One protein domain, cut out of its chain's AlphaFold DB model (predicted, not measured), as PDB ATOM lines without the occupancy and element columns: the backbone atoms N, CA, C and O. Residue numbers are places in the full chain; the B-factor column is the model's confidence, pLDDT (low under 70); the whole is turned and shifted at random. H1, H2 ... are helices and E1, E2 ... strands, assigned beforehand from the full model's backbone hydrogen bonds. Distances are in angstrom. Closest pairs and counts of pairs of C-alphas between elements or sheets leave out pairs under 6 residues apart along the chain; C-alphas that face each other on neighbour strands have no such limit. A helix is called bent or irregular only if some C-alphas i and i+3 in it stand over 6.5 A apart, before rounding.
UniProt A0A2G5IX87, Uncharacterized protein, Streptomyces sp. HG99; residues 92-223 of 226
ATOM      1  N   THR A  92      98.091 148.748  57.329       86.56
ATOM      2  CA  THR A  92      99.289 148.965  58.145       86.56
ATOM      3  C   THR A  92      98.954 149.071  59.636       86.56
ATOM      4  O   THR A  92      99.826 148.804  60.466       86.56
ATOM      5  N   ASP A  93      97.698 149.375  59.975       86.56
ATOM      6  CA  ASP A  93      97.190 149.411  61.344       86.56
ATOM      7  C   ASP A  93      97.028 147.995  61.922       86.56
ATOM      8  O   ASP A  93      97.473 147.747  63.045       86.56
ATOM      9  N   ASP A  94      96.485 147.032  61.167       88.56
ATOM     10  CA  ASP A  94      96.437 145.624  61.591       88.56
ATOM     11  C   ASP A  94      97.845 145.027  61.726       88.56
ATOM     12  O   ASP A  94      98.134 144.316  62.696       88.56
ATOM     13  N   ILE A  95      98.765 145.367  60.813       89.69
ATOM     14  CA  ILE A  95     100.180 144.986  60.946       89.69
ATOM     15  C   ILE A  95     100.756 145.564  62.242       89.69
ATOM     16  O   ILE A  95     101.365 144.826  63.021       89.69
ATOM     17  N   ALA A  96     100.544 146.856  62.506       89.56
ATOM     18  CA  ALA A  96     101.024 147.500  63.722       89.56
ATOM     19  C   ALA A  96     100.440 146.848  64.984       89.56
ATOM     20  O   ALA A  96     101.188 146.537  65.911       89.56
ATOM     21  N   ALA A  97      99.139 146.550  65.001       91.50
ATOM     22  CA  ALA A  97      98.478 145.874  66.113       91.50
ATOM     23  C   ALA A  97      99.070 144.478  66.384       91.50
ATOM     24  O   ALA A  97      99.353 144.137  67.536       91.50
ATOM     25  N   LYS A  98      99.319 143.677  65.337       93.31
ATOM     26  CA  LYS A  98      99.945 142.350  65.488       93.31
ATOM     27  C   LYS A  98     101.392 142.434  65.958       93.31
ATOM     28  O   LYS A  98     101.812 141.599  66.756       93.31
ATOM     29  N   VAL A  99     102.147 143.422  65.483       92.69
ATOM     30  CA  VAL A  99     103.528 143.653  65.927       92.69
ATOM     31  C   VAL A  99     103.556 144.029  67.404       92.69
ATOM     32  O   VAL A  99     104.325 143.426  68.147       92.69
ATOM     33  N   THR A 100     102.689 144.937  67.860       91.69
ATOM     34  CA  THR A 100     102.569 145.286  69.285       91.69
ATOM     35  C   THR A 100     102.251 144.054  70.128       91.69
ATOM     36  O   THR A 100     102.975 143.750  71.073       91.69
ATOM     37  N   ALA A 101     101.249 143.265  69.725       94.06
ATOM     38  CA  ALA A 101     100.893 142.032  70.427       94.06
ATOM     39  C   ALA A 101     102.055 141.019  70.474       94.06
ATOM     40  O   ALA A 101     102.261 140.348  71.487       94.06
ATOM     41  N   ALA A 102     102.837 140.909  69.394       94.25
ATOM     42  CA  ALA A 102     104.020 140.055  69.352       94.25
ATOM     43  C   ALA A 102     105.138 140.564  70.277       94.25
ATOM     44  O   ALA A 102     105.751 139.761  70.981       94.25
ATOM     45  N   VAL A 103     105.386 141.877  70.317       93.25
ATOM     46  CA  VAL A 103     106.366 142.499  71.221       93.25
ATOM     47  C   VAL A 103     105.983 142.255  72.680       93.25
ATOM     48  O   VAL A 103     106.836 141.823  73.458       93.25
ATOM     49  N   ASP A 104     104.714 142.441  73.041       93.50
ATOM     50  CA  ASP A 104     104.221 142.202  74.400       93.50
ATOM     51  C   ASP A 104     104.382 140.730  74.800       93.50
ATOM     52  O   ASP A 104     104.921 140.412  75.866       93.50
ATOM     53  N   ALA A 105     103.992 139.808  73.912       95.75
ATOM     54  CA  ALA A 105     104.119 138.373  74.148       95.75
ATOM     55  C   ALA A 105     105.586 137.932  74.306       95.75
ATOM     56  O   ALA A 105     105.914 137.174  75.225       95.75
ATOM     57  N   LEU A 106     106.487 138.416  73.443       95.31
ATOM     58  CA  LEU A 106     107.916 138.097  73.516       95.31
ATOM     59  C   LEU A 106     108.584 138.732  74.741       95.31
ATOM     60  O   LEU A 106     109.425 138.089  75.370       95.31
ATOM     61  N   THR A 107     108.172 139.938  75.139       95.31
ATOM     62  CA  THR A 107     108.633 140.602  76.371       95.31
ATOM     63  C   THR A 107     108.235 139.804  77.611       95.31
ATOM     64  O   THR A 107     109.064 139.560  78.497       95.31
ATOM     65  N   ALA A 108     106.987 139.335  77.665       96.38
ATOM     66  CA  ALA A 108     106.492 138.500  78.755       96.38
ATOM     67  C   ALA A 108     107.227 137.149  78.823       96.38
ATOM     68  O   ALA A 108     107.628 136.711  79.910       96.38
ATOM     69  N   LEU A 109     107.465 136.511  77.670       97.00
ATOM     70  CA  LEU A 109     108.236 135.270  77.572       97.00
ATOM     71  C   LEU A 109     109.678 135.460  78.049       97.00
ATOM     72  O   LEU A 109     110.162 134.660  78.857       97.00
ATOM     73  N   TYR A 110     110.352 136.510  77.573       97.31
ATOM     74  CA  TYR A 110     111.719 136.845  77.964       97.31
ATOM     75  C   TYR A 110     111.814 137.015  79.481       97.31
ATOM     76  O   TYR A 110     112.602 136.333  80.136       97.31
ATOM     77  N   SER A 111     110.945 137.857  80.046       96.69
ATOM     78  CA  SER A 111     110.935 138.191  81.473       96.69
ATOM     79  C   SER A 111     110.671 136.962  82.346       96.69
ATOM     80  O   SER A 111     111.380 136.718  83.322       96.69
ATOM     81  N   THR A 112     109.692 136.136  81.968       97.31
ATOM     82  CA  THR A 112     109.350 134.901  82.696       97.31
ATOM     83  C   THR A 112     110.489 133.882  82.650       97.31
ATOM     84  O   THR A 112     110.805 133.236  83.656       97.31
ATOM     85  N   THR A 113     111.131 133.749  81.488       96.44
ATOM     86  CA  THR A 113     112.243 132.817  81.280       96.44
ATOM     87  C   THR A 113     113.485 133.255  82.053       96.44
ATOM     88  O   THR A 113     114.072 132.440  82.763       96.44
ATOM     89  N   GLU A 114     113.838 134.543  82.012       97.19
ATOM     90  CA  GLU A 114     114.942 135.090  82.808       97.19
ATOM     91  C   GLU A 114     114.678 134.967  84.310       97.19
ATOM     92  O   GLU A 114     115.543 134.493  85.043       97.19
ATOM     93  N   ALA A 115     113.465 135.269  84.784       96.62
ATOM     94  CA  ALA A 115     113.110 135.075  86.191       96.62
ATOM     95  C   ALA A 115     113.248 133.604  86.626       96.62
ATOM     96  O   ALA A 115     113.693 133.298  87.737       96.62
ATOM     97  N   ARG A 116     112.891 132.651  85.756       96.69
ATOM     98  CA  ARG A 116     113.140 131.223  85.996       96.69
ATOM     99  C   ARG A 116     114.639 130.907  86.014       96.69
ATOM    100  O   ARG A 116     115.071 130.204  86.923       96.69
ATOM    101  N   ARG A 117     115.426 131.423  85.064       96.25
ATOM    102  CA  ARG A 117     116.883 131.223  85.009       96.25
ATOM    103  C   ARG A 117     117.572 131.736  86.265       96.25
ATOM    104  O   ARG A 117     118.369 131.004  86.842       96.25
ATOM    105  N   LEU A 118     117.230 132.940  86.720       97.19
ATOM    106  CA  LEU A 118     117.788 133.537  87.934       97.19
ATOM    107  C   LEU A 118     117.514 132.677  89.169       97.19
ATOM    108  O   LEU A 118     118.422 132.461  89.961       97.19
ATOM    109  N   ARG A 119     116.312 132.096  89.292       97.62
ATOM    110  CA  ARG A 119     116.015 131.138  90.371       97.62
ATOM    111  C   ARG A 119     116.881 129.879  90.289       97.62
ATOM    112  O   ARG A 119     117.346 129.404  91.318       97.62
ATOM    113  N   VAL A 120     117.125 129.339  89.091       96.12
ATOM    114  CA  VAL A 120     118.026 128.181  88.921       96.12
ATOM    115  C   VAL A 120     119.463 128.546  89.296       96.12
ATOM    116  O   VAL A 120     120.102 127.787  90.017       96.12
ATOM    117  N   LEU A 121     119.947 129.718  88.872       96.31
ATOM    118  CA  LEU A 121     121.273 130.223  89.235       96.31
ATOM    119  C   LEU A 121     121.416 130.443  90.738       96.31
ATOM    120  O   LEU A 121     122.440 130.090  91.309       96.31
ATOM    121  N   GLU A 122     120.390 130.987  91.390       97.06
ATOM    122  CA  GLU A 122     120.374 131.154  92.840       97.06
ATOM    123  C   GLU A 122     120.486 129.796  93.544       97.06
ATOM    124  O   GLU A 122     121.307 129.633  94.445       97.06
ATOM    125  N   MET A 123     119.712 128.795  93.108       96.62
ATOM    126  CA  MET A 123     119.797 127.443  93.667       96.62
ATOM    127  C   MET A 123     121.168 126.807  93.422       96.62
ATOM    128  O   MET A 123     121.745 126.241  94.348       96.62
ATOM    129  N   ALA A 124     121.723 126.938  92.215       95.06
ATOM    130  CA  ALA A 124     123.071 126.467  91.913       95.06
ATOM    131  C   ALA A 124     124.114 127.161  92.805       95.06
ATOM    132  O   ALA A 124     124.962 126.500  93.403       95.06
ATOM    133  N   GLY A 125     123.987 128.478  92.989       95.88
ATOM    134  CA  GLY A 125     124.829 129.288  93.865       95.88
ATOM    135  C   GLY A 125     124.750 128.899  95.342       95.88
ATOM    136  O   GLY A 125     125.718 129.104  96.061       95.88
ATOM    137  N   ARG A 126     123.655 128.280  95.803       96.38
ATOM    138  CA  ARG A 126     123.560 127.706  97.160       96.38
ATOM    139  C   ARG A 126     124.318 126.381  97.297       96.38
ATOM    140  O   ARG A 126     124.798 126.075  98.383       96.38
ATOM    141  N   VAL A 127     124.441 125.605  96.219       95.69
ATOM    142  CA  VAL A 127     125.172 124.323  96.209       95.69
ATOM    143  C   VAL A 127     126.685 124.541  96.084       95.69
ATOM    144  O   VAL A 127     127.465 123.785  96.661       95.69
ATOM    145  N   GLN A 128     127.113 125.593  95.381       94.12
ATOM    146  CA  GLN A 128     128.530 125.894  95.127       94.12
ATOM    147  C   GLN A 128     129.397 126.029  96.403       94.12
ATOM    148  O   GLN A 128     130.455 125.402  96.452       94.12
ATOM    149  N   PRO A 129     128.988 126.751  97.468       96.06
ATOM    150  CA  PRO A 129     129.754 126.808  98.715       96.06
ATOM    151  C   PRO A 129     129.970 125.435  99.357       96.06
ATOM    152  O   PRO A 129     131.065 125.153  99.835       96.06
ATOM    153  N   ILE A 130     128.959 124.561  99.305       96.31
ATOM    154  CA  ILE A 130     129.038 123.193  99.839       96.31
ATOM    155  C   ILE A 130     130.030 122.368  99.010       96.31
ATOM    156  O   ILE A 130     130.850 121.637  99.563       96.31
ATOM    157  N   ALA A 131     129.999 122.517  97.682       94.38
ATOM    158  CA  ALA A 131     130.971 121.884  96.796       94.38
ATOM    159  C   ALA A 131     132.411 122.299  97.154       94.38
ATOM    160  O   ALA A 131     133.281 121.445  97.314       94.38
ATOM    161  N   ALA A 132     132.636 123.601  97.356       95.38
ATOM    162  CA  ALA A 132     133.937 124.151  97.731       95.38
ATOM    163  C   ALA A 132     134.387 123.738  99.147       95.38
ATOM    164  O   ALA A 132     135.582 123.639  99.422       95.38
ATOM    165  N   GLU A 133     133.458 123.512 100.080       96.88
ATOM    166  CA  GLU A 133     133.754 122.935 101.399       96.88
ATOM    167  C   GLU A 133     134.221 121.483 101.298       96.88
ATOM    168  O   GLU A 133     135.231 121.125 101.906       96.88
ATOM    169  N   LEU A 134     133.527 120.665 100.504       96.19
ATOM    170  CA  LEU A 134     133.896 119.269 100.262       96.19
ATOM    171  C   LEU A 134     135.268 119.158  99.591       96.19
ATOM    172  O   LEU A 134     136.087 118.346 100.018       96.19
ATOM    173  N   GLU A 135     135.541 120.017  98.608       96.19
ATOM    174  CA  GLU A 135     136.842 120.087  97.937       96.19
ATOM    175  C   GLU A 135     137.966 120.445  98.920       96.19
ATOM    176  O   GLU A 135     138.984 119.756  98.978       96.19
ATOM    177  N   ARG A 136     137.763 121.463  99.771       97.56
ATOM    178  CA  ARG A 136     138.725 121.839 100.826       97.56
ATOM    179  C   ARG A 136     138.957 120.732 101.853       97.56
ATOM    180  O   ARG A 136     140.036 120.666 102.436       97.56
ATOM    181  N   ALA A 137     137.965 119.876 102.076       97.19
ATOM    182  CA  ALA A 137     138.068 118.712 102.947       97.19
ATOM    183  C   ALA A 137     138.694 117.480 102.256       97.19
ATOM    184  O   ALA A 137     138.821 116.433 102.887       97.19
ATOM    185  N   GLY A 138     139.109 117.594 100.988       97.44
ATOM    186  CA  GLY A 138     139.771 116.525 100.237       97.44
ATOM    187  C   GLY A 138     138.818 115.511  99.602       97.44
ATOM    188  O   GLY A 138     139.266 114.445  99.182       97.44
ATOM    189  N   PHE A 139     137.522 115.816  99.520       97.38
ATOM    190  CA  PHE A 139     136.546 114.961  98.851       97.38
ATOM    191  C   PHE A 139     136.249 115.425  97.422       97.38
ATOM    192  O   PHE A 139     136.377 116.603  97.099       97.38
ATOM    193  N   HIS A 140     135.779 114.506  96.570       96.00
ATOM    194  CA  HIS A 140     135.327 114.833  95.217       96.00
ATOM    195  C   HIS A 140     133.901 115.425  95.252       96.00
ATOM    196  O   HIS A 140     132.945 114.675  95.491       96.00
ATOM    197  N   PRO A 141     133.702 116.734  94.986       92.56
ATOM    198  CA  PRO A 141     132.449 117.421  95.318       92.56
ATOM    199  C   PRO A 141     131.217 116.842  94.625       92.56
ATOM    200  O   PRO A 141     130.180 116.662  95.252       92.56
ATOM    201  N   ILE A 142     131.335 116.502  93.338       90.56
ATOM    202  CA  ILE A 142     130.216 115.976  92.542       90.56
ATOM    203  C   ILE A 142     129.725 114.633  93.095       90.56
ATOM    204  O   ILE A 142     128.522 114.377  93.124       90.56
ATOM    205  N   THR A 143     130.652 113.777  93.529       93.88
ATOM    206  CA  THR A 143     130.325 112.439  94.040       93.88
ATOM    207  C   THR A 143     129.645 112.559  95.396       93.88
ATOM    208  O   THR A 143     128.548 112.043  95.581       93.88
ATOM    209  N   GLU A 144     130.239 113.328  96.309       95.62
ATOM    210  CA  GLU A 144     129.720 113.482  97.668       95.62
ATOM    211  C   GLU A 144     128.394 114.242  97.724       95.62
ATOM    212  O   GLU A 144     127.499 113.859  98.476       95.62
ATOM    213  N   LEU A 145     128.224 115.301  96.922       95.06
ATOM    214  CA  LEU A 145     126.956 116.033  96.859       95.06
ATOM    215  C   LEU A 145     125.808 115.124  96.410       95.06
ATOM    216  O   LEU A 145     124.713 115.155  96.982       95.06
ATOM    217  N   ARG A 146     126.080 114.260  95.428       94.38
ATOM    218  CA  ARG A 146     125.119 113.283  94.927       94.38
ATOM    219  C   ARG A 146     124.835 112.182  95.947       94.38
ATOM    220  O   ARG A 146     123.672 111.865  96.163       94.38
ATOM    221  N   GLU A 147     125.858 111.580  96.544       93.81
ATOM    222  CA  GLU A 147     125.687 110.426  97.437       93.81
ATOM    223  C   GLU A 147     125.103 110.815  98.797       93.81
ATOM    224  O   GLU A 147     124.248 110.103  99.319       93.81
ATOM    225  N   ARG A 148     125.519 111.958  99.359       94.12
ATOM    226  CA  ARG A 148     125.101 112.383 100.706       94.12
ATOM    227  C   ARG A 148     123.833 113.220 100.715       94.12
ATOM    228  O   ARG A 148     123.028 113.091 101.632       94.12
ATOM    229  N   TYR A 149     123.669 114.090  99.723       94.38
ATOM    230  CA  TYR A 149     122.592 115.087  99.709       94.38
ATOM    231  C   TYR A 149     121.642 114.924  98.525       94.38
ATOM    232  O   TYR A 149     120.702 115.707  98.392       94.38
ATOM    233  N   ALA A 150     121.874 113.922  97.669       95.62
ATOM    234  CA  ALA A 150     121.094 113.688  96.463       95.62
ATOM    235  C   ALA A 150     120.957 114.943  95.589       95.62
ATOM    236  O   ALA A 150     119.938 115.103  94.928       95.62
ATOM    237  N   VAL A 151     121.956 115.831  95.559       95.44
ATOM    238  CA  VAL A 151     121.924 117.065  94.760       95.44
ATOM    239  C   VAL A 151     123.197 117.204  93.935       95.44
ATOM    240  O   VAL A 151     124.273 116.811  94.364       95.44
ATOM    241  N   ALA A 152     123.094 117.782  92.745       93.62
ATOM    242  CA  ALA A 152     124.228 118.349  92.029       93.62
ATOM    243  C   ALA A 152     123.810 119.667  91.384       93.62
ATOM    244  O   ALA A 152     122.641 119.857  91.040       93.62
ATOM    245  N   ALA A 153     124.766 120.566  91.195       93.94
ATOM    246  CA  ALA A 153     124.555 121.806  90.469       93.94
ATOM    247  C   ALA A 153     125.687 122.035  89.467       93.94
ATOM    248  O   ALA A 153     126.855 121.795  89.773       93.94
ATOM    249  N   GLY A 154     125.322 122.493  88.273       91.00
ATOM    250  CA  GLY A 154     126.238 123.062  87.293       91.00
ATOM    251  C   GLY A 154     126.255 124.589  87.379       91.00
ATOM    252  O   GLY A 154     125.790 125.176  88.354       91.00
ATOM    253  N   HIS A 155     126.765 125.240  86.333       89.00
ATOM    254  CA  HIS A 155     126.718 126.701  86.227       89.00
ATOM    255  C   HIS A 155     125.273 127.215  86.118       89.00
ATOM    256  O   HIS A 155     124.915 128.197  86.754       89.00
ATOM    257  N   ASP A 156     124.433 126.536  85.336       92.38
ATOM    258  CA  ASP A 156     123.062 126.928  85.002       92.38
ATOM    259  C   ASP A 156     122.046 125.801  85.224       92.38
ATOM    260  O   ASP A 156     120.939 125.842  84.697       92.38
ATOM    261  N   SER A 157     122.393 124.776  85.994       95.31
ATOM    262  CA  SER A 157     121.532 123.614  86.194       95.31
ATOM    263  C   SER A 157     121.588 123.106  87.620       95.31
ATOM    264  O   SER A 157     122.593 123.256  88.311       95.31
ATOM    265  N   VAL A 158     120.491 122.499  88.062       95.44
ATOM    266  CA  VAL A 158     120.386 121.833  89.361       95.44
ATOM    267  C   VAL A 158     119.644 120.520  89.165       95.44
ATOM    268  O   VAL A 158     118.619 120.488  88.483       95.44
ATOM    269  N   THR A 159     120.150 119.452  89.773       96.62
ATOM    270  CA  THR A 159     119.596 118.098  89.691       96.62
ATOM    271  C   THR A 159     119.461 117.504  91.082       96.62
ATOM    272  O   THR A 159     120.398 117.572  91.873       96.62
ATOM    273  N   ILE A 160     118.314 116.889  91.361       95.50
ATOM    274  CA  ILE A 160     118.056 116.080  92.555       95.50
ATOM    275  C   ILE A 160     118.031 114.603  92.143       95.50
ATOM    276  O   ILE A 160     117.425 114.270  91.129       95.50
ATOM    277  N   TYR A 161     118.665 113.716  92.909       91.38
ATOM    278  CA  TYR A 161     118.893 112.303  92.587       91.38
ATOM    279  C   TYR A 161     118.100 111.333  93.490       91.38
ATOM    280  O   TYR A 161     118.695 110.396  94.007       91.38
ATOM    281  N   THR A 162     116.785 111.495  93.697       81.19
ATOM    282  CA  THR A 162     115.981 110.499  94.454       81.19
ATOM    283  C   THR A 162     114.472 110.535  94.162       81.19
ATOM    284  O   THR A 162     113.891 111.617  94.092       81.19
ATOM    285  N   PRO A 163     113.785 109.370  94.077       81.31
ATOM    286  CA  PRO A 163     114.251 108.066  93.565       81.31
ATOM    287  C   PRO A 163     114.449 108.068  92.033       81.31
ATOM    288  O   PRO A 163     115.050 107.150  91.480       81.31
ATOM    289  N   HIS A 164     113.988 109.118  91.352       89.62
ATOM    290  CA  HIS A 164     114.229 109.376  89.936       89.62
ATOM    291  C   HIS A 164     114.924 110.732  89.803       89.62
ATOM    292  O   HIS A 164     114.463 111.686  90.430       89.62
ATOM    293  N   PRO A 165     116.017 110.846  89.028       89.62
ATOM    294  CA  PRO A 165     116.673 112.127  88.841       89.62
ATOM    295  C   PRO A 165     115.716 113.162  88.246       89.62
ATOM    296  O   PRO A 165     115.156 112.946  87.172       89.62
ATOM    297  N   VAL A 166     115.550 114.292  88.930       93.31
ATOM    298  CA  VAL A 166     114.796 115.445  88.434       93.31
ATOM    299  C   VAL A 166     115.756 116.616  88.341       93.31
ATOM    300  O   VAL A 166     116.319 117.055  89.343       93.31
ATOM    301  N   GLY A 167     115.960 117.101  87.120       91.56
ATOM    302  CA  GLY A 167     116.845 118.216  86.828       91.56
ATOM    303  C   GLY A 167     116.100 119.389  86.222       91.56
ATOM    304  O   GLY A 167     115.084 119.235  85.544       91.56
ATOM    305  N   THR A 168     116.634 120.580  86.442       94.00
ATOM    306  CA  THR A 168     116.226 121.782  85.730       94.00
ATOM    307  C   THR A 168     117.454 122.513  85.220       94.00
ATOM    308  O   THR A 168     118.442 122.661  85.934       94.00
ATOM    309  N   VAL A 169     117.360 123.005  83.987       94.44
ATOM    310  CA  VAL A 169     118.349 123.888  83.370       94.44
ATOM    311  C   VAL A 169     117.739 125.279  83.234       94.44
ATOM    312  O   VAL A 169     116.549 125.437  82.924       94.44
ATOM    313  N   GLY A 170     118.541 126.293  83.519       91.19
ATOM    314  CA  GLY A 170     118.245 127.690  83.288       91.19
ATOM    315  C   GLY A 170     118.343 127.988  81.798       91.19
ATOM    316  O   GLY A 170     119.416 127.954  81.216       91.19
ATOM    317  N   VAL A 171     117.212 128.297  81.178       94.38
ATOM    318  CA  VAL A 171     117.150 128.738  79.781       94.38
ATOM    319  C   VAL A 171     117.236 130.259  79.779       94.38
ATOM    320  O   VAL A 171     116.582 130.890  80.603       94.38
ATOM    321  N   THR A 172     118.036 130.863  78.900       94.69
ATOM    322  CA  THR A 172     118.054 132.329  78.758       94.69
ATOM    323  C   THR A 172     116.791 132.810  78.049       94.69
ATOM    324  O   THR A 172     116.263 132.137  77.162       94.69
ATOM    325  N   GLY A 173     116.308 133.998  78.401       91.62
ATOM    326  CA  GLY A 173     115.190 134.644  77.715       91.62
ATOM    327  C   GLY A 173     115.483 134.833  76.229       91.62
ATOM    328  O   GLY A 173     114.608 134.605  75.401       91.62
ATOM    329  N   ALA A 174     116.737 135.140  75.879       91.88
ATOM    330  CA  ALA A 174     117.182 135.230  74.489       91.88
ATOM    331  C   ALA A 174     117.001 133.904  73.724       91.88
ATOM    332  O   ALA A 174     116.479 133.910  72.611       91.88
ATOM    333  N   LEU A 175     117.371 132.765  74.326       92.81
ATOM    334  CA  LEU A 175     117.188 131.448  73.709       92.81
ATOM    335  C   LEU A 175     115.700 131.102  73.543       92.81
ATOM    336  O   LEU A 175     115.313 130.572  72.504       92.81
ATOM    337  N   ALA A 176     114.857 131.431  74.525       93.44
ATOM    338  CA  ALA A 176     113.414 131.207  74.424       93.44
ATOM    339  C   ALA A 176     112.766 132.043  73.307       93.44
ATOM    340  O   ALA A 176     111.978 131.509  72.527       93.44
ATOM    341  N   VAL A 177     113.134 133.323  73.184       93.75
ATOM    342  CA  VAL A 177     112.667 134.191  72.090       93.75
ATOM    343  C   VAL A 177     113.114 133.637  70.734       93.75
ATOM    344  O   VAL A 177     112.282 133.467  69.846       93.75
ATOM    345  N   ALA A 178     114.395 133.282  70.588       90.19
ATOM    346  CA  ALA A 178     114.918 132.706  69.349       90.19
ATOM    347  C   ALA A 178     114.198 131.400  68.963       90.19
ATOM    348  O   ALA A 178     113.857 131.204  67.797       90.19
ATOM    349  N   ALA A 179     113.903 130.534  69.939       90.69
ATOM    350  CA  ALA A 179     113.158 129.299  69.707       90.69
ATOM    351  C   ALA A 179     111.730 129.567  69.203       90.69
ATOM    352  O   ALA A 179     111.287 128.914  68.261       90.69
ATOM    353  N   VAL A 180     111.016 130.541  69.778       93.31
ATOM    354  CA  VAL A 180     109.666 130.914  69.317       93.31
ATOM    355  C   VAL A 180     109.693 131.474  67.900       93.31
ATOM    356  O   VAL A 180     108.879 131.059  67.076       93.31
ATOM    357  N   VAL A 181     110.650 132.348  67.588       90.12
ATOM    358  CA  VAL A 181     110.831 132.873  66.228       90.12
ATOM    359  C   VAL A 181     111.114 131.736  65.237       90.12
ATOM    360  O   VAL A 181     110.479 131.665  64.185       90.12
ATOM    361  N   GLY A 182     111.995 130.796  65.593       87.94
ATOM    362  CA  GLY A 182     112.279 129.614  64.776       87.94
ATOM    363  C   GLY A 182     111.058 128.711  64.568       87.94
ATOM    364  O   GLY A 182     110.844 128.217  63.464       87.94
ATOM    365  N   MET A 183     110.217 128.531  65.592       89.50
ATOM    366  CA  MET A 183     108.969 127.756  65.490       89.50
ATOM    367  C   MET A 183     107.893 128.454  64.648       89.50
ATOM    368  O   MET A 183     107.085 127.779  64.008       89.50
ATOM    369  N   ALA A 184     107.866 129.790  64.641       90.81
ATOM    370  CA  ALA A 184     106.913 130.562  63.849       90.81
ATOM    371  C   ALA A 184     107.172 130.431  62.338       90.81
ATOM    372  O   ALA A 184     106.238 130.529  61.541       90.81
ATOM    373  N   VAL A 185     108.417 130.160  61.934       90.50
ATOM    374  CA  VAL A 185     108.816 130.075  60.524       90.50
ATOM    375  C   VAL A 185     109.042 128.627  60.123       90.50
ATOM    376  O   VAL A 185     110.020 127.999  60.510       90.50
ATOM    377  N   ARG A 186     108.117 128.083  59.327       85.69
ATOM    378  CA  ARG A 186     108.118 126.661  58.933       85.69
ATOM    379  C   ARG A 186     109.079 126.328  57.789       85.69
ATOM    380  O   ARG A 186     109.392 125.158  57.590       85.69
ATOM    381  N   ASP A 187     109.524 127.330  57.033       91.69
ATOM    382  CA  ASP A 187     110.459 127.154  55.919       91.69
ATOM    383  C   ASP A 187     111.906 127.342  56.397       91.69
ATOM    384  O   ASP A 187     112.292 128.418  56.854       91.69
ATOM    385  N   ALA A 188     112.728 126.299  56.252       84.19
ATOM    386  CA  ALA A 188     114.135 126.305  56.654       84.19
ATOM    387  C   ALA A 188     114.984 127.370  55.927       84.19
ATOM    388  O   ALA A 188     115.960 127.873  56.486       84.19
ATOM    389  N   ARG A 189     114.629 127.748  54.693       87.12
ATOM    390  CA  ARG A 189     115.318 128.818  53.952       87.12
ATOM    391  C   ARG A 189     114.989 130.189  54.530       87.12
ATOM    392  O   ARG A 189     115.871 131.038  54.616       87.12
ATOM    393  N   GLU A 190     113.746 130.393  54.952       88.38
ATOM    394  CA  GLU A 190     113.325 131.626  55.623       88.38
ATOM    395  C   GLU A 190     113.897 131.715  57.045       88.38
ATOM    396  O   GLU A 190     114.317 132.791  57.465       88.38
ATOM    397  N   GLN A 191     114.037 130.587  57.753       85.00
ATOM    398  CA  GLN A 191     114.738 130.549  59.043       85.00
ATOM    399  C   GLN A 191     116.185 131.050  58.922       85.00
ATOM    400  O   GLN A 191     116.625 131.857  59.737       85.00
ATOM    401  N   ALA A 192     116.918 130.626  57.885       84.81
ATOM    402  CA  ALA A 192     118.287 131.091  57.655       84.81
ATOM    403  C   ALA A 192     118.355 132.608  57.410       84.81
ATOM    404  O   ALA A 192     119.239 133.279  57.942       84.81
ATOM    405  N   LYS A 193     117.395 133.161  56.656       87.44
ATOM    406  CA  LYS A 193     117.291 134.611  56.450       87.44
ATOM    407  C   LYS A 193     117.006 135.340  57.755       87.44
ATOM    408  O   LYS A 193     117.643 136.349  58.015       87.44
ATOM    409  N   ILE A 194     116.098 134.838  58.589       85.56
ATOM    410  CA  ILE A 194     115.800 135.455  59.888       85.56
ATOM    411  C   ILE A 194     117.040 135.486  60.771       85.56
ATOM    412  O   ILE A 194     117.351 136.536  61.323       85.56
ATOM    413  N   THR A 195     117.785 134.384  60.846       83.19
ATOM    414  CA  THR A 195     119.051 134.338  61.586       83.19
ATOM    415  C   THR A 195     120.037 135.399  61.089       83.19
ATOM    416  O   THR A 195     120.644 136.090  61.903       83.19
ATOM    417  N   ASP A 196     120.159 135.581  59.772       85.62
ATOM    418  CA  ASP A 196     120.986 136.641  59.181       85.62
ATOM    419  C   ASP A 196     120.472 138.050  59.536       85.62
ATOM    420  O   ASP A 196     121.233 138.908  59.985       85.62
ATOM    421  N   GLN A 197     119.159 138.282  59.440       84.69
ATOM    422  CA  GLN A 197     118.547 139.560  59.818       84.69
ATOM    423  C   GLN A 197     118.732 139.879  61.310       84.69
ATOM    424  O   GLN A 197     118.913 141.046  61.668       84.69
ATOM    425  N   MET A 198     118.751 138.861  62.176       84.19
ATOM    426  CA  MET A 198     119.027 139.014  63.606       84.19
ATOM    427  C   MET A 198     120.465 139.478  63.900       84.19
ATOM    428  O   MET A 198     120.724 139.993  64.985       84.19
ATOM    429  N   GLY A 199     121.394 139.377  62.944       86.88
ATOM    430  CA  GLY A 199     122.730 139.970  63.062       86.88
ATOM    431  C   GLY A 199     122.739 141.504  63.004       86.88
ATOM    432  O   GLY A 199     123.694 142.131  63.456       86.88
ATOM    433  N   TYR A 200     121.668 142.119  62.488       87.50
ATOM    434  CA  TYR A 200     121.572 143.559  62.221       87.50
ATOM    435  C   TYR A 200     120.307 144.191  62.827       87.50
ATOM    436  O   TYR A 200     119.738 145.119  62.258       87.50
ATOM    437  N   LEU A 201     119.846 143.687  63.977       82.69
ATOM    438  CA  LEU A 201     118.532 144.022  64.549       82.69
ATOM    439  C   LEU A 201     118.228 145.525  64.596       82.69
ATOM    440  O   LEU A 201     117.168 145.929  64.129       82.69
ATOM    441  N   SER A 202     119.149 146.355  65.093       80.31
ATOM    442  CA  SER A 202     118.897 147.793  65.260       80.31
ATOM    443  C   SER A 202     118.555 148.495  63.940       80.31
ATOM    444  O   SER A 202     117.565 149.216  63.870       80.31
ATOM    445  N   SER A 203     119.300 148.228  62.860       80.81
ATOM    446  CA  SER A 203     119.018 148.842  61.552       80.81
ATOM    447  C   SER A 203     117.766 148.260  60.886       80.81
ATOM    448  O   SER A 203     117.091 148.936  60.104       80.81
ATOM    449  N   ARG A 204     117.410 147.009  61.205       88.19
ATOM    450  CA  ARG A 204     116.186 146.370  60.705       88.19
ATOM    451  C   ARG A 204     114.931 146.887  61.384       88.19
ATOM    452  O   ARG A 204     113.932 147.052  60.693       88.19
ATOM    453  N   VAL A 205     114.991 147.219  62.672       87.25
ATOM    454  CA  VAL A 205     113.885 147.884  63.375       87.25
ATOM    455  C   VAL A 205     113.575 149.232  62.723       87.25
ATOM    456  O   VAL A 205     112.426 149.478  62.367       87.25
ATOM    457  N   GLU A 206     114.585 150.068  62.468       86.06
ATOM    458  CA  GLU A 206     114.388 151.359  61.788       86.06
ATOM    459  C   GLU A 206     113.804 151.193  60.380       86.06
ATOM    460  O   GLU A 206     112.853 151.884  60.009       86.06
ATOM    461  N   THR A 207     114.337 150.239  59.608       88.25
ATOM    462  CA  THR A 207     113.834 149.928  58.261       88.25
ATOM    463  C   THR A 207     112.372 149.488  58.310       88.25
ATOM    464  O   THR A 207     111.565 149.939  57.500       88.25
ATOM    465  N   PHE A 208     112.015 148.635  59.270       89.31
ATOM    466  CA  PHE A 208     110.659 148.124  59.409       89.31
ATOM    467  C   PHE A 208     109.676 149.219  59.840       89.31
ATOM    468  O   PHE A 208     108.613 149.348  59.241       89.31
ATOM    469  N   ILE A 209     110.060 150.086  60.783       88.75
ATOM    470  CA  ILE A 209     109.260 151.260  61.173       88.75
ATOM    471  C   ILE A 209     109.081 152.227  59.992       88.75
ATOM    472  O   ILE A 209     108.025 152.839  59.846       88.75
ATOM    473  N   ALA A 210     110.092 152.380  59.131       87.06
ATOM    474  CA  ALA A 210     109.970 153.197  57.925       87.06
ATOM    475  C   ALA A 210     109.001 152.590  56.893       87.06
ATOM    476  O   ALA A 210     108.335 153.338  56.181       87.06
ATOM    477  N   GLN A 211     108.921 151.259  56.820       88.25
ATOM    478  CA  GLN A 211     108.026 150.529  55.917       88.25
ATOM    479  C   GLN A 211     106.595 150.397  56.451       88.25
ATOM    480  O   GLN A 211     105.674 150.298  55.649       88.25
ATOM    481  N   VAL A 212     106.399 150.441  57.773       88.00
ATOM    482  CA  VAL A 212     105.086 150.378  58.434       88.00
ATOM    483  C   VAL A 212     104.907 151.626  59.310       88.00
ATOM    484  O   VAL A 212     105.139 151.575  60.522       88.00
ATOM    485  N   PRO A 213     104.511 152.777  58.730       85.06
ATOM    486  CA  PRO A 213     104.492 154.057  59.441       85.06
ATOM    487  C   PRO A 213     103.616 154.077  60.699       85.06
ATOM    488  O   PRO A 213     103.948 154.795  61.644       85.06
ATOM    489  N   ALA A 214     102.552 153.266  60.747       87.31
ATOM    490  CA  ALA A 214     101.688 153.104  61.919       87.31
ATOM    491  C   ALA A 214     102.470 152.689  63.186       87.31
ATOM    492  O   ALA A 214     102.154 153.129  64.291       87.31
ATOM    493  N   LEU A 215     103.577 151.946  63.039       87.06
ATOM    494  CA  LEU A 215     104.451 151.575  64.159       87.06
ATOM    495  C   LEU A 215     105.170 152.767  64.793       87.06
ATOM    496  O   LEU A 215     105.549 152.703  65.961       87.06
ATOM    497  N   ARG A 216     105.373 153.865  64.058       87.25
ATOM    498  CA  ARG A 216     106.079 155.036  64.590       87.25
ATOM    499  C   ARG A 216     105.327 155.654  65.769       87.25
ATOM    500  O   ARG A 216     105.971 156.074  66.724       87.25
ATOM    501  N   ALA A 217     103.994 155.690  65.718       81.69
ATOM    502  CA  ALA A 217     103.176 156.168  66.832       81.69
ATOM    503  C   ALA A 217     103.345 155.259  68.059       81.69
ATOM    504  O   ALA A 217     103.712 155.736  69.131       81.69
ATOM    505  N   VAL A 218     103.227 153.943  67.854       81.19
ATOM    506  CA  VAL A 218     103.372 152.919  68.902       81.19
ATOM    507  C   VAL A 218     104.723 153.018  69.623       81.19
ATOM    508  O   VAL A 218     104.782 152.992  70.852       81.19
ATOM    509  N   PHE A 219     105.826 153.150  68.883       76.62
ATOM    510  CA  PHE A 219     107.163 153.187  69.488       76.62
ATOM    511  C   PHE A 219     107.533 154.548  70.094       76.62
ATOM    512  O   PHE A 219     108.306 154.586  71.053       76.62
ATOM    513  N   ASN A 220     106.975 155.651  69.586       78.56
ATOM    514  CA  ASN A 220     107.169 156.976  70.179       78.56
ATOM    515  C   ASN A 220     106.413 157.126  71.509       78.56
ATOM    516  O   ASN A 220     106.931 157.751  72.431       78.56
ATOM    517  N   GLU A 221     105.215 156.545  71.624       67.12
ATOM    518  CA  GLU A 221     104.398 156.592  72.845       67.12
ATOM    519  C   GLU A 221     104.975 155.723  73.973       67.12
ATOM    520  O   GLU A 221     104.929 156.112  75.139       67.12
ATOM    521  N   ASN A 222     105.597 154.592  73.630       61.12
ATOM    522  CA  ASN A 222     106.160 153.653  74.605       61.12
ATOM    523  C   ASN A 222     107.597 153.981  75.060       61.12
ATOM    524  O   ASN A 222     108.157 153.264  75.888       61.12
ATOM    525  N   GLY A 223     108.215 155.059  74.561       53.97
ATOM    526  CA  GLY A 223     109.508 155.557  75.057       53.97
ATOM    527  C   GLY A 223     110.713 154.624  74.849       53.97
ATOM    528  O   GLY A 223     111.770 154.859  75.434       53.97
TER     529      GLY A 223
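What this domain is: This is residues 92 to 223 of the 226 residues of an uncharacterized protein of Streptomyces sp. HG99 (UniProt A0A2G5IX87). A small sheet, E1 E2 E3, packs on one side of a very long helix, H1, which makes the longest axis, with the short helix H2 beside the strands. From the sheet the chain folds back along H1: H3 packs on H1, the bent H4 swings away from it, with residues 199 to 205 standing free, and H5 returns to pack on residues 92 to 100 of H1. The 132 printed residues hold five named helices and three named strands, in the order H1 H2 E1 E2 E3 H3 H4 H5; the sheet, E1 - E2 - E3, is antiparallel, and the class is mostly helix. The whole is extended, with a radius of gyration of the C-alphas of 21.7 A and spans of 65 by 34 by 26 A.

Where its parts are: Look first at the sheet: E1 is residues 151 to 153, E2 residues 157 to 161, 13.3 A long, and E3 residues 165 to 169, 13.1 A long. Then find C-alpha 92 at (99.289, 148.965, 58.145); from there H1, residues 92 to 136, runs 64.1 A to C-alpha 136 at (138.725, 121.839, 100.826). H2 is residues 141 to 149, and H3, residues 173 to 184, is 16.7 A long. H4, residues 188 to 211, was assigned as one helix by its hydrogen bonds but is bent: C-alphas 199 and 202 are 9.0 A apart, and its arms are H4a, residues 188 to 199, and H4b, residues 202 to 211. H5, residues 214 to 221, ends at C-alpha 221, (104.398, 156.592, 72.845).

How they stand to each other: The strands form a meander, each the antiparallel neighbour of the one before. In the hairpin of E1 and E2, N 152 and O 159 are within hydrogen-bond range at 2.8 A; in that of E2 and E3, N 160 and O 166 are, at 2.8 A. H1 is on the sheet at a height of 7.5 A, making two layers, a helix on one face of a sheet; its closest C-alphas to E1 are Ala 124 and Ala 153, 5.1 A. H2 stands at the sheet's level and touches H1, about perpendicular at 89 degrees, closest at the C-alphas of Ala 131 and Pro 141, 4.9 A. H1 is the hub. Its residues 106 to 114 touch H3, closest at the C-alphas of Tyr 110 and Gly 173, 4.1 A, at a steep tilt of 44 degrees, opposite ways. H4a is close to H3 but not clearly touching, with the C-alphas of Gly 182 and Gln 191 closest at 6.3 A; H1 and H4b are apart. H5 touches H1, closest at the C-alphas of Ala 96 and Leu 215, 5.3 A, and only just touches H4b, only at the corner, with 3 pairs of C-alphas within 8 A. In H2, H3 and H4b every O i to N i+4 pair is within hydrogen-bond range; H1 has 39 of 41, H4a 7 of 8 and H5 3 of 4.

The domain as a whole: The C-alphas farthest apart, Thr 92 and Gly 138, are 66.8 A apart. The printed part has no cut, and no link is long. The mean pLDDT of the printed part is 90.8; it is under 70 at residues 221 to 223.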